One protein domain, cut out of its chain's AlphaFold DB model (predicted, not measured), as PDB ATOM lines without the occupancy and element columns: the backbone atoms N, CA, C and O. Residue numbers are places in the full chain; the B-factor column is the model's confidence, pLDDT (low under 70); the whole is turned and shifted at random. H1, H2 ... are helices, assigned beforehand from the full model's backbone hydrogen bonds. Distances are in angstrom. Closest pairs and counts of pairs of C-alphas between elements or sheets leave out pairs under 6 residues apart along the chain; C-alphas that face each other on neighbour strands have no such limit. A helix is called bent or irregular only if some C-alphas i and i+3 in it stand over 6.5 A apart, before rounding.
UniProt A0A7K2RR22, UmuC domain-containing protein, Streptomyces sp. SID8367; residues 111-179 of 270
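Overview. This is residues 111 to 179 of the 270 residues of the protein "UmuC domain-containing protein" of Streptomyces sp. SID8367 (UniProt A0A7K2RR22). A compact cluster of five short helices, crossed instead of side by side: H5, the longest, packs closely on H4 at a steep angle, and H2 packs on H4 at another steep angle. H3 has its centre nearest the middle of the domain and lies near both H4 and H5, while H1 lies farthest out and a winding stretch, residues 118 to 129, leads from it to H2. The printed part has 69 residues, with five named helices in the order H1, H2, H3, H4, H5 and no named strand; its class is all helix. The whole is compact, with a radius of gyration of the C-alphas of 11.0 A, and spans 30 by 24 by 21 A.

Along the chain. The longest helix is H5, residues 161 to 170, 14.5 A from first to last C-alpha; it ends with C-alpha 170 at (37.089, -19.331, -43.331). H4, residues 152 to 159, is 10.6 A long, and H2, residues 130 to 138, is 12.5 A long, with C-alpha 130 at (37.152, -8.473, -55.756). H3 takes residues 144 to 149, and H1 residues 113 to 117, beginning with C-alpha 113 at (46.834, -23.056, -40.152). No helix is bent or irregular.

Arrangement. H5 and H4 touch, with the C-alphas of Gln 156 and Gly 164 the closest at 4.1 A. They run opposite ways at a steep tilt of 64 degrees. H4 also touches H2, where the closest C-alphas, those of Gln 132 and Leu 159, are 6.7 A apart; this pair runs opposite ways at a steep tilt of 63 degrees. H3 and H5 only just touch, with 3 pairs of C-alphas within 8 A, the closest those of Ala 148 and His 168 at 6.0 A; they are about perpendicular, at 73 degrees. H3 and H4 are close but not clearly touching, the C-alphas of Leu 147 and Val 155 being the closest at 7.6 A. H1 and H3 only just touch, with 3 pairs of C-alphas within 8 A, the closest those of Leu 117 and Ile 144 at 6.1 A. H2 and H5 are apart, and H1 is apart from H2, H4 and H5. H2 and H3 are only just apart, at 8.4 A. In H1, H2, H3, H4 and H5 every O i to N i+4 pair is within hydrogen-bond range.

Size, cuts and confidence. The two C-alphas farthest apart are those of Lys 138 and Val 179, 34.0 A. The link from H1 to H2, 12 residues, is long; those from H2 to H3, H3 to H4 and H4 to H5 are tight. The printed part has no cut. Its mean pLDDT is 94.0, and no printed residue is under 70.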
ATOM      1  N   ASP A 111      47.003 -26.772 -36.239       89.00
ATOM      2  CA  ASP A 111      47.647 -25.913 -35.253       89.00
ATOM      3  C   ASP A 111      48.448 -24.784 -35.917       89.00
ATOM      4  O   ASP A 111      48.505 -23.671 -35.393       89.00
ATOM      5  N   GLN A 112      49.000 -25.036 -37.104       89.81
ATOM      6  CA  GLN A 112      49.773 -24.068 -37.885       89.81
ATOM      7  C   GLN A 112      48.898 -23.210 -38.807       89.81
ATOM      8  O   GLN A 112      49.283 -22.096 -39.176       89.81
ATOM      9  N   LEU A 113      47.704 -23.689 -39.164       90.62
ATOM     10  CA  LEU A 113      46.834 -23.056 -40.152       90.62
ATOM     11  C   LEU A 113      46.486 -21.588 -39.835       90.62
ATOM     12  O   LEU A 113      46.584 -20.763 -40.747       90.62
ATOM     13  N   PRO A 114      46.137 -21.190 -38.593       91.19
ATOM     14  CA  PRO A 114      45.881 -19.784 -38.280       91.19
ATOM     15  C   PRO A 114      47.103 -18.888 -38.509       91.19
ATOM     16  O   PRO A 114      46.965 -17.791 -39.051       91.19
ATOM     17  N   GLN A 115      48.298 -19.355 -38.130       92.19
ATOM     18  CA  GLN A 115      49.544 -18.609 -38.313       92.19
ATOM     19  C   GLN A 115      49.916 -18.503 -39.794       92.19
ATOM     20  O   GLN A 115      50.340 -17.439 -40.239       92.19
ATOM     21  N   PHE A 116      49.700 -19.575 -40.559       91.19
ATOM     22  CA  PHE A 116      49.912 -19.599 -42.003       91.19
ATOM     23  C   PHE A 116      48.971 -18.640 -42.745       91.19
ATOM     24  O   PHE A 116      49.394 -17.910 -43.639       91.19
ATOM     25  N   LEU A 117      47.691 -18.613 -42.361       92.81
ATOM     26  CA  LEU A 117      46.685 -17.750 -42.978       92.81
ATOM     27  C   LEU A 117      46.877 -16.273 -42.625       92.81
ATOM     28  O   LEU A 117      46.669 -15.415 -43.478       92.81
ATOM     29  N   ALA A 118      47.261 -15.965 -41.384       95.12
ATOM     30  CA  ALA A 118      47.288 -14.606 -40.848       95.12
ATOM     31  C   ALA A 118      47.960 -13.533 -41.738       95.12
ATOM     32  O   ALA A 118      47.355 -12.462 -41.889       95.12
ATOM     33  N   PRO A 119      49.154 -13.758 -42.330       95.38
ATOM     34  CA  PRO A 119      49.831 -12.750 -43.146       95.38
ATOM     35  C   PRO A 119      49.249 -12.595 -44.557       95.38
ATOM     36  O   PRO A 119      49.549 -11.609 -45.229       95.38
ATOM     37  N   LEU A 120      48.427 -13.538 -45.027       94.00
ATOM     38  CA  LEU A 120      47.912 -13.515 -46.393       94.00
ATOM     39  C   LEU A 120      46.908 -12.368 -46.590       94.00
ATOM     40  O   LEU A 120      46.153 -12.033 -45.667       94.00
ATOM     41  N   PRO A 121      46.843 -11.767 -47.791       94.81
ATOM     42  CA  PRO A 121      45.851 -10.745 -48.091       94.81
ATOM     43  C   PRO A 121      44.436 -11.335 -48.062       94.81
ATOM     44  O   PRO A 121      44.219 -12.475 -48.474       94.81
ATOM     45  N   VAL A 122      43.433 -10.549 -47.659       94.56
ATOM     46  CA  VAL A 122      42.024 -11.008 -47.622       94.56
ATOM     47  C   VAL A 122      41.509 -11.506 -48.975       94.56
ATOM     48  O   VAL A 122      40.626 -12.357 -49.019       94.56
ATOM     49  N   ALA A 123      42.076 -11.009 -50.077       92.06
ATOM     50  CA  ALA A 123      41.747 -11.443 -51.432       92.06
ATOM     51  C   ALA A 123      42.197 -12.885 -51.745       92.06
ATOM     52  O   ALA A 123      41.658 -13.494 -52.665       92.06
ATOM     53  N   ALA A 124      43.152 -13.440 -50.989       90.44
ATOM     54  CA  ALA A 124      43.560 -14.840 -51.113       90.44
ATOM     55  C   ALA A 124      42.555 -15.806 -50.457       90.44
ATOM     56  O   ALA A 124      42.561 -17.001 -50.747       90.44
ATOM     57  N   LEU A 125      41.668 -15.309 -49.587       91.19
ATOM     58  CA  LEU A 125      40.700 -16.151 -48.898       91.19
ATOM     59  C   LEU A 125      39.631 -16.668 -49.869       91.19
ATOM     60  O   LEU A 125      38.899 -15.900 -50.498       91.19
ATOM     61  N   HIS A 126      39.479 -17.991 -49.942       89.56
ATOM     62  CA  HIS A 126      38.513 -18.619 -50.835       89.56
ATOM     63  C   HIS A 126      37.080 -18.095 -50.622       89.56
ATOM     64  O   HIS A 126      36.489 -18.201 -49.540       89.56
ATOM     65  N   GLY A 127      36.480 -17.594 -51.704       87.56
ATOM     66  CA  GLY A 127      35.119 -17.058 -51.730       87.56
ATOM     67  C   GLY A 127      34.995 -15.580 -51.355       87.56
ATOM     68  O   GLY A 127      33.871 -15.086 -51.319       87.56
ATOM     69  N   ILE A 128      36.108 -14.880 -51.118       92.12
ATOM     70  CA  ILE A 128      36.149 -13.417 -51.149       92.12
ATOM     71  C   ILE A 128      36.369 -12.974 -52.596       92.12
ATOM     72  O   ILE A 128      37.418 -13.207 -53.187       92.12
ATOM     73  N   GLY A 129      35.355 -12.339 -53.183       91.38
ATOM     74  CA  GLY A 129      35.469 -11.743 -54.516       91.38
ATOM     75  C   GLY A 129      36.119 -10.348 -54.498       91.38
ATOM     76  O   GLY A 129      36.168  -9.706 -53.445       91.38
ATOM     77  N   PRO A 130      36.510  -9.792 -55.665       92.56
ATOM     78  CA  PRO A 130      37.152  -8.473 -55.756       92.56
ATOM     79  C   PRO A 130      36.331  -7.322 -55.155       92.56
ATOM     80  O   PRO A 130      36.878  -6.359 -54.625       92.56
ATOM     81  N   ALA A 131      34.998  -7.390 -55.229       93.75
ATOM     82  CA  ALA A 131      34.131  -6.395 -54.597       93.75
ATOM     83  C   ALA A 131      34.198  -6.465 -53.063       93.75
ATOM     84  O   ALA A 131      34.298  -5.432 -52.411       93.75
ATOM     85  N   GLN A 132      34.194  -7.673 -52.498       95.38
ATOM     86  CA  GLN A 132      34.269  -7.880 -51.051       95.38
ATOM     87  C   GLN A 132      35.652  -7.519 -50.506       95.38
ATOM     88  O   GLN A 132      35.720  -6.845 -49.484       95.38
ATOM     89  N   ALA A 133      36.726  -7.890 -51.212       95.44
ATOM     90  CA  ALA A 133      38.092  -7.490 -50.869       95.44
ATOM     91  C   ALA A 133      38.222  -5.960 -50.804       95.44
ATOM     92  O   ALA A 133      38.603  -5.423 -49.769       95.44
ATOM     93  N   ARG A 134      37.763  -5.243 -51.842       96.00
ATOM     94  CA  ARG A 134      37.749  -3.768 -51.853       96.00
ATOM     95  C   ARG A 134      36.916  -3.170 -50.722       96.00
ATOM     96  O   ARG A 134      37.278  -2.135 -50.172       96.00
ATOM     97  N   THR A 135      35.787  -3.786 -50.375       96.75
ATOM     98  CA  THR A 135      34.992  -3.349 -49.222       96.75
ATOM     99  C   THR A 135      35.782  -3.516 -47.925       96.75
ATOM    100  O   THR A 135      35.859  -2.564 -47.161       96.75
ATOM    101  N   LEU A 136      36.413  -4.669 -47.688       96.75
ATOM    102  CA  LEU A 136      37.247  -4.917 -46.503       96.75
ATOM    103  C   LEU A 136      38.434  -3.945 -46.409       96.75
ATOM    104  O   LEU A 136      38.684  -3.380 -45.344       96.75
ATOM    105  N   GLU A 137      39.101  -3.671 -47.529       95.06
ATOM    106  CA  GLU A 137      40.212  -2.715 -47.614       95.06
ATOM    107  C   GLU A 137      39.804  -1.294 -47.199       95.06
ATOM    108  O   GLU A 137      40.566  -0.621 -46.501       95.06
ATOM    109  N   LYS A 138      38.582  -0.844 -47.533       96.12
ATOM    110  CA  LYS A 138      38.044   0.454 -47.068       96.12
ATOM    111  C   LYS A 138      37.947   0.535 -45.543       96.12
ATOM    112  O   LYS A 138      38.109   1.617 -44.985       96.12
ATOM    113  N   TYR A 139      37.731  -0.598 -44.877       95.69
ATOM    114  CA  TYR A 139      37.738  -0.719 -43.416       95.69
ATOM    115  C   TYR A 139      39.126  -1.062 -42.848       95.69
ATOM    116  O   TYR A 139      39.229  -1.422 -41.680       95.69
ATOM    117  N   ARG A 140      40.197  -0.952 -43.653       96.06
ATOM    118  CA  ARG A 140      41.582  -1.309 -43.289       96.06
ATOM    119  C   ARG A 140      41.771  -2.784 -42.910       96.06
ATOM    120  O   ARG A 140      42.764  -3.140 -42.284       96.06
ATOM    121  N   VAL A 141      40.860  -3.655 -43.340       97.38
ATOM    122  CA  VAL A 141      40.961  -5.107 -43.163       97.38
ATOM    123  C   VAL A 141      41.678  -5.682 -44.382       97.38
ATOM    124  O   VAL A 141      41.045  -6.076 -45.358       97.38
ATOM    125  N   THR A 142      43.010  -5.655 -44.360       96.31
ATOM    126  CA  THR A 142      43.846  -6.028 -45.515       96.31
ATOM    127  C   THR A 142      44.349  -7.468 -45.469       96.31
ATOM    128  O   THR A 142      44.549  -8.064 -46.526       96.31
ATOM    129  N   THR A 143      44.506  -8.056 -44.280       97.75
ATOM    130  CA  THR A 143      44.987  -9.437 -44.112       97.75
ATOM    131  C   THR A 143      43.927 -10.362 -43.523       97.75
ATOM    132  O   THR A 143      42.999  -9.926 -42.830       97.75
ATOM    133  N   ILE A 144      44.070 -11.663 -43.782       96.62
ATOM    134  CA  ILE A 144      43.196 -12.696 -43.220       96.62
ATOM    135  C   ILE A 144      43.295 -12.699 -41.691       96.62
ATOM    136  O   ILE A 144      42.273 -12.852 -41.034       96.62
ATOM    137  N   GLY A 145      44.474 -12.436 -41.116       96.94
ATOM    138  CA  GLY A 145      44.652 -12.330 -39.666       96.94
ATOM    139  C   GLY A 145      43.827 -11.202 -39.042       96.94
ATOM    140  O   GLY A 145      43.183 -11.408 -38.016       96.94
ATOM    141  N   VAL A 146      43.762 -10.032 -39.692       97.50
ATOM    142  CA  VAL A 146      42.897  -8.926 -39.239       97.50
ATOM    143  C   VAL A 146      41.425  -9.306 -39.389       97.50
ATOM    144  O   VAL A 146      40.637  -9.099 -38.473       97.50
ATOM    145  N   LEU A 147      41.031  -9.920 -40.506       97.50
ATOM    146  CA  LEU A 147      39.657 -10.401 -40.684       97.50
ATOM    147  C   LEU A 147      39.267 -11.445 -39.619       97.50
ATOM    148  O   LEU A 147      38.133 -11.448 -39.131       97.50
ATOM    149  N   ALA A 148      40.210 -12.309 -39.249       96.62
ATOM    150  CA  ALA A 148      40.055 -13.323 -38.221       96.62
ATOM    151  C   ALA A 148      40.059 -12.743 -36.801       96.62
ATOM    152  O   ALA A 148      39.525 -13.388 -35.911       96.62
ATOM    153  N   SER A 149      40.597 -11.552 -36.539       97.00
ATOM    154  CA  SER A 149      40.548 -10.954 -35.194       97.00
ATOM    155  C   SER A 149      39.257 -10.179 -34.921       97.00
ATOM    156  O   SER A 149      38.893  -9.988 -33.765       97.00
ATOM    157  N   LEU A 150      38.527  -9.776 -35.967       97.00
ATOM    158  CA  LEU A 150      37.263  -9.056 -35.823       97.00
ATOM    159  C   LEU A 150      36.158  -9.911 -35.196       97.00
ATOM    160  O   LEU A 150      36.077 -11.127 -35.399       97.00
ATOM    161  N   ASP A 151      35.221  -9.236 -34.534       96.44
ATOM    162  CA  ASP A 151      33.960  -9.836 -34.117       96.44
ATOM    163  C   ASP A 151      33.124 -10.253 -35.328       96.44
ATOM    164  O   ASP A 151      32.994  -9.526 -36.322       96.44
ATOM    165  N   ARG A 152      32.468 -11.411 -35.217       96.06
ATOM    166  CA  ARG A 152      31.610 -11.949 -36.281       96.06
ATOM    167  C   ARG A 152      30.535 -10.951 -36.717       96.06
ATOM    168  O   ARG A 152      30.282 -10.805 -37.911       96.06
ATOM    169  N   SER A 153      29.906 -10.268 -35.761       96.75
ATOM    170  CA  SER A 153      28.849  -9.279 -36.016       96.75
ATOM    171  C   SER A 153      29.358  -8.092 -36.842       96.75
ATOM    172  O   SER A 153      28.649  -7.600 -37.721       96.75
ATOM    173  N   THR A 154      30.606  -7.673 -36.622       96.88
ATOM    174  CA  THR A 154      31.269  -6.614 -37.389       96.88
ATOM    175  C   THR A 154      31.494  -7.048 -38.833       96.88
ATOM    176  O   THR A 154      31.090  -6.334 -39.750       96.88
ATOM    177  N   VAL A 155      32.028  -8.251 -39.062       96.94
ATOM    178  CA  VAL A 155      32.233  -8.771 -40.426       96.94
ATOM    179  C   VAL A 155      30.902  -8.942 -41.167       96.94
ATOM    180  O   VAL A 155      30.794  -8.603 -42.346       96.94
ATOM    181  N   GLN A 156      29.854  -9.399 -40.478       97.19
ATOM    182  CA  GLN A 156      28.502  -9.489 -41.039       97.19
ATOM    183  C   GLN A 156      27.913  -8.127 -41.416       97.19
ATOM    184  O   GLN A 156      27.185  -8.042 -42.401       97.19
ATOM    185  N   ARG A 157      28.228  -7.062 -40.675       96.56
ATOM    186  CA  ARG A 157      27.793  -5.699 -41.013       96.56
ATOM    187  C   ARG A 157      28.505  -5.163 -42.258       96.56
ATOM    188  O   ARG A 157      27.882  -4.465 -43.045       96.56
ATOM    189  N   ILE A 158      29.778  -5.522 -42.448       95.94
ATOM    190  CA  ILE A 158      30.593  -5.083 -43.594       95.94
ATOM    191  C   ILE A 158      30.227  -5.844 -44.879       95.94
ATOM    192  O   ILE A 158      30.080  -5.240 -45.938       95.94
ATOM    193  N   LEU A 159      30.093  -7.173 -44.802       95.62
ATOM    194  CA  LEU A 159      29.935  -8.050 -45.974       95.62
ATOM    195  C   LEU A 159      28.514  -8.600 -46.168       95.62
ATOM    196  O   LEU A 159      28.255  -9.295 -47.151       95.62
ATOM    197  N   GLY A 160      27.600  -8.331 -45.238       94.44
ATOM    198  CA  GLY A 160      26.263  -8.920 -45.191       94.44
ATOM    199  C   GLY A 160      26.202 -10.218 -44.374       94.44
ATOM    200  O   GLY A 160      27.203 -10.897 -44.139       94.44
ATOM    201  N   GLY A 161      24.996 -10.596 -43.936       93.62
ATOM    202  CA  GLY A 161      24.797 -11.616 -42.896       93.62
ATOM    203  C   GLY A 161      25.391 -12.999 -43.201       93.62
ATOM    204  O   GLY A 161      26.115 -13.557 -42.371       93.62
ATOM    205  N   ARG A 162      25.105 -13.566 -44.382       93.25
ATOM    206  CA  ARG A 162      25.624 -14.892 -44.776       93.25
ATOM    207  C   ARG A 162      27.088 -14.818 -45.202       93.25
ATOM    208  O   ARG A 162      27.895 -15.595 -44.707       93.25
ATOM    209  N   ALA A 163      27.416 -13.891 -46.100       93.50
ATOM    210  CA  ALA A 163      28.759 -13.772 -46.657       93.50
ATOM    211  C   ALA A 163      29.796 -13.409 -45.585       93.50
ATOM    212  O   ALA A 163      30.851 -14.033 -45.532       93.50
ATOM    213  N   GLY A 164      29.473 -12.477 -44.684       95.94
ATOM    214  CA  GLY A 164      30.359 -12.095 -43.588       95.94
ATOM    215  C   GLY A 164      30.578 -13.209 -42.568       95.94
ATOM    216  O   GLY A 164      31.702 -13.393 -42.115       95.94
ATOM    217  N   ARG A 165      29.550 -14.016 -42.264       95.44
ATOM    218  CA  ARG A 165      29.718 -15.214 -41.423       95.44
ATOM    219  C   ARG A 165      30.699 -16.198 -42.054       95.44
ATOM    220  O   ARG A 165      31.655 -16.597 -41.406       95.44
ATOM    221  N   THR A 166      30.479 -16.549 -43.320       94.50
ATOM    222  CA  THR A 166      31.337 -17.506 -44.027       94.50
ATOM    223  C   THR A 166      32.767 -16.988 -44.183       94.50
ATOM    224  O   THR A 166      33.708 -17.755 -44.021       94.50
ATOM    225  N   ALA A 167      32.951 -15.695 -44.459       95.25
ATOM    226  CA  ALA A 167      34.272 -15.074 -44.514       95.25
ATOM    227  C   ALA A 167      35.008 -15.166 -43.167       95.25
ATOM    228  O   ALA A 167      36.182 -15.516 -43.122       95.25
ATOM    229  N   HIS A 168      34.300 -14.884 -42.072       96.50
ATOM    230  CA  HIS A 168      34.838 -14.917 -40.711       96.50
ATOM    231  C   HIS A 168      35.233 -16.327 -40.250       96.50
ATOM    232  O   HIS A 168      36.283 -16.493 -39.629       96.50
ATOM    233  N   GLU A 169      34.423 -17.334 -40.592       95.06
ATOM    234  CA  GLU A 169      34.711 -18.755 -40.350       95.06
ATOM    235  C   GLU A 169      35.942 -19.204 -41.150       95.06
ATOM    236  O   GLU A 169      36.909 -19.705 -40.576       95.06
ATOM    237  N   ARG A 170      35.971 -18.931 -42.461       94.38
ATOM    238  CA  ARG A 170      37.089 -19.331 -43.331       94.38
ATOM    239  C   ARG A 170      38.402 -18.648 -42.976       94.38
ATOM    240  O   ARG A 170      39.448 -19.275 -43.096       94.38
ATOM    241  N   ALA A 171      38.363 -17.398 -42.512       94.56
ATOM    242  CA  ALA A 171      39.555 -16.695 -42.038       94.56
ATOM    243  C   ALA A 171      40.217 -17.394 -40.834       94.56
ATOM    244  O   ALA A 171      41.401 -17.200 -40.588       94.56
ATOM    245  N   ARG A 172      39.467 -18.237 -40.112       92.94
ATOM    246  CA  ARG A 172      39.947 -19.094 -39.017       92.94
ATOM    247  C   ARG A 172      40.193 -20.543 -39.452       92.94
ATOM    248  O   ARG A 172      40.273 -21.422 -38.604       92.94
ATOM    249  N   GLY A 173      40.238 -20.812 -40.756       91.00
ATOM    250  CA  GLY A 173      40.400 -22.162 -41.300       91.00
ATOM    251  C   GLY A 173      39.135 -23.026 -41.269       91.00
ATOM    252  O   GLY A 173      39.177 -24.170 -41.721       91.00
ATOM    253  N   ILE A 174      37.998 -22.500 -40.803       91.00
ATOM    254  CA  ILE A 174      36.762 -23.270 -40.635       91.00
ATOM    255  C   ILE A 174      35.958 -23.262 -41.939       91.00
ATOM    256  O   ILE A 174      35.507 -22.217 -42.411       91.00
ATOM    257  N   ASP A 175      35.716 -24.449 -42.496       90.81
ATOM    258  CA  ASP A 175      34.765 -24.659 -43.587       90.81
ATOM    259  C   ASP A 175      34.024 -25.979 -43.382       90.81
ATOM    260  O   ASP A 175      34.626 -27.048 -43.319       90.81
ATOM    261  N   HIS A 176      32.700 -25.898 -43.270       86.12
ATOM    262  CA  HIS A 176      31.843 -27.052 -42.997       86.12
ATOM    263  C   HIS A 176      31.423 -27.814 -44.261       86.12
ATOM    264  O   HIS A 176      30.686 -28.797 -44.166       86.12
ATOM    265  N   ARG A 177      31.817 -27.354 -45.454       88.88
ATOM    266  CA  ARG A 177      31.432 -28.007 -46.710       88.88
ATOM    267  C   ARG A 177      32.135 -29.366 -46.832       88.88
ATOM    268  O   ARG A 177      33.365 -29.404 -46.799       88.88
ATOM    269  N   PRO A 178      31.391 -30.469 -47.029       87.25
ATOM    270  CA  PRO A 178      32.004 -31.763 -47.280       87.25
ATOM    271  C   PRO A 178      32.551 -31.838 -48.710       87.25
ATOM    272  O   PRO A 178      31.994 -31.243 -49.635       87.25
ATOM    273  N   VAL A 179      33.599 -32.643 -48.898       89.31
ATOM    274  CA  VAL A 179      33.994 -33.111 -50.233       89.31
ATOM    275  C   VAL A 179      32.947 -34.118 -50.697       89.31
ATOM    276  O   VAL A 179      32.713 -35.123 -50.026       89.31
TER     277      VAL A 179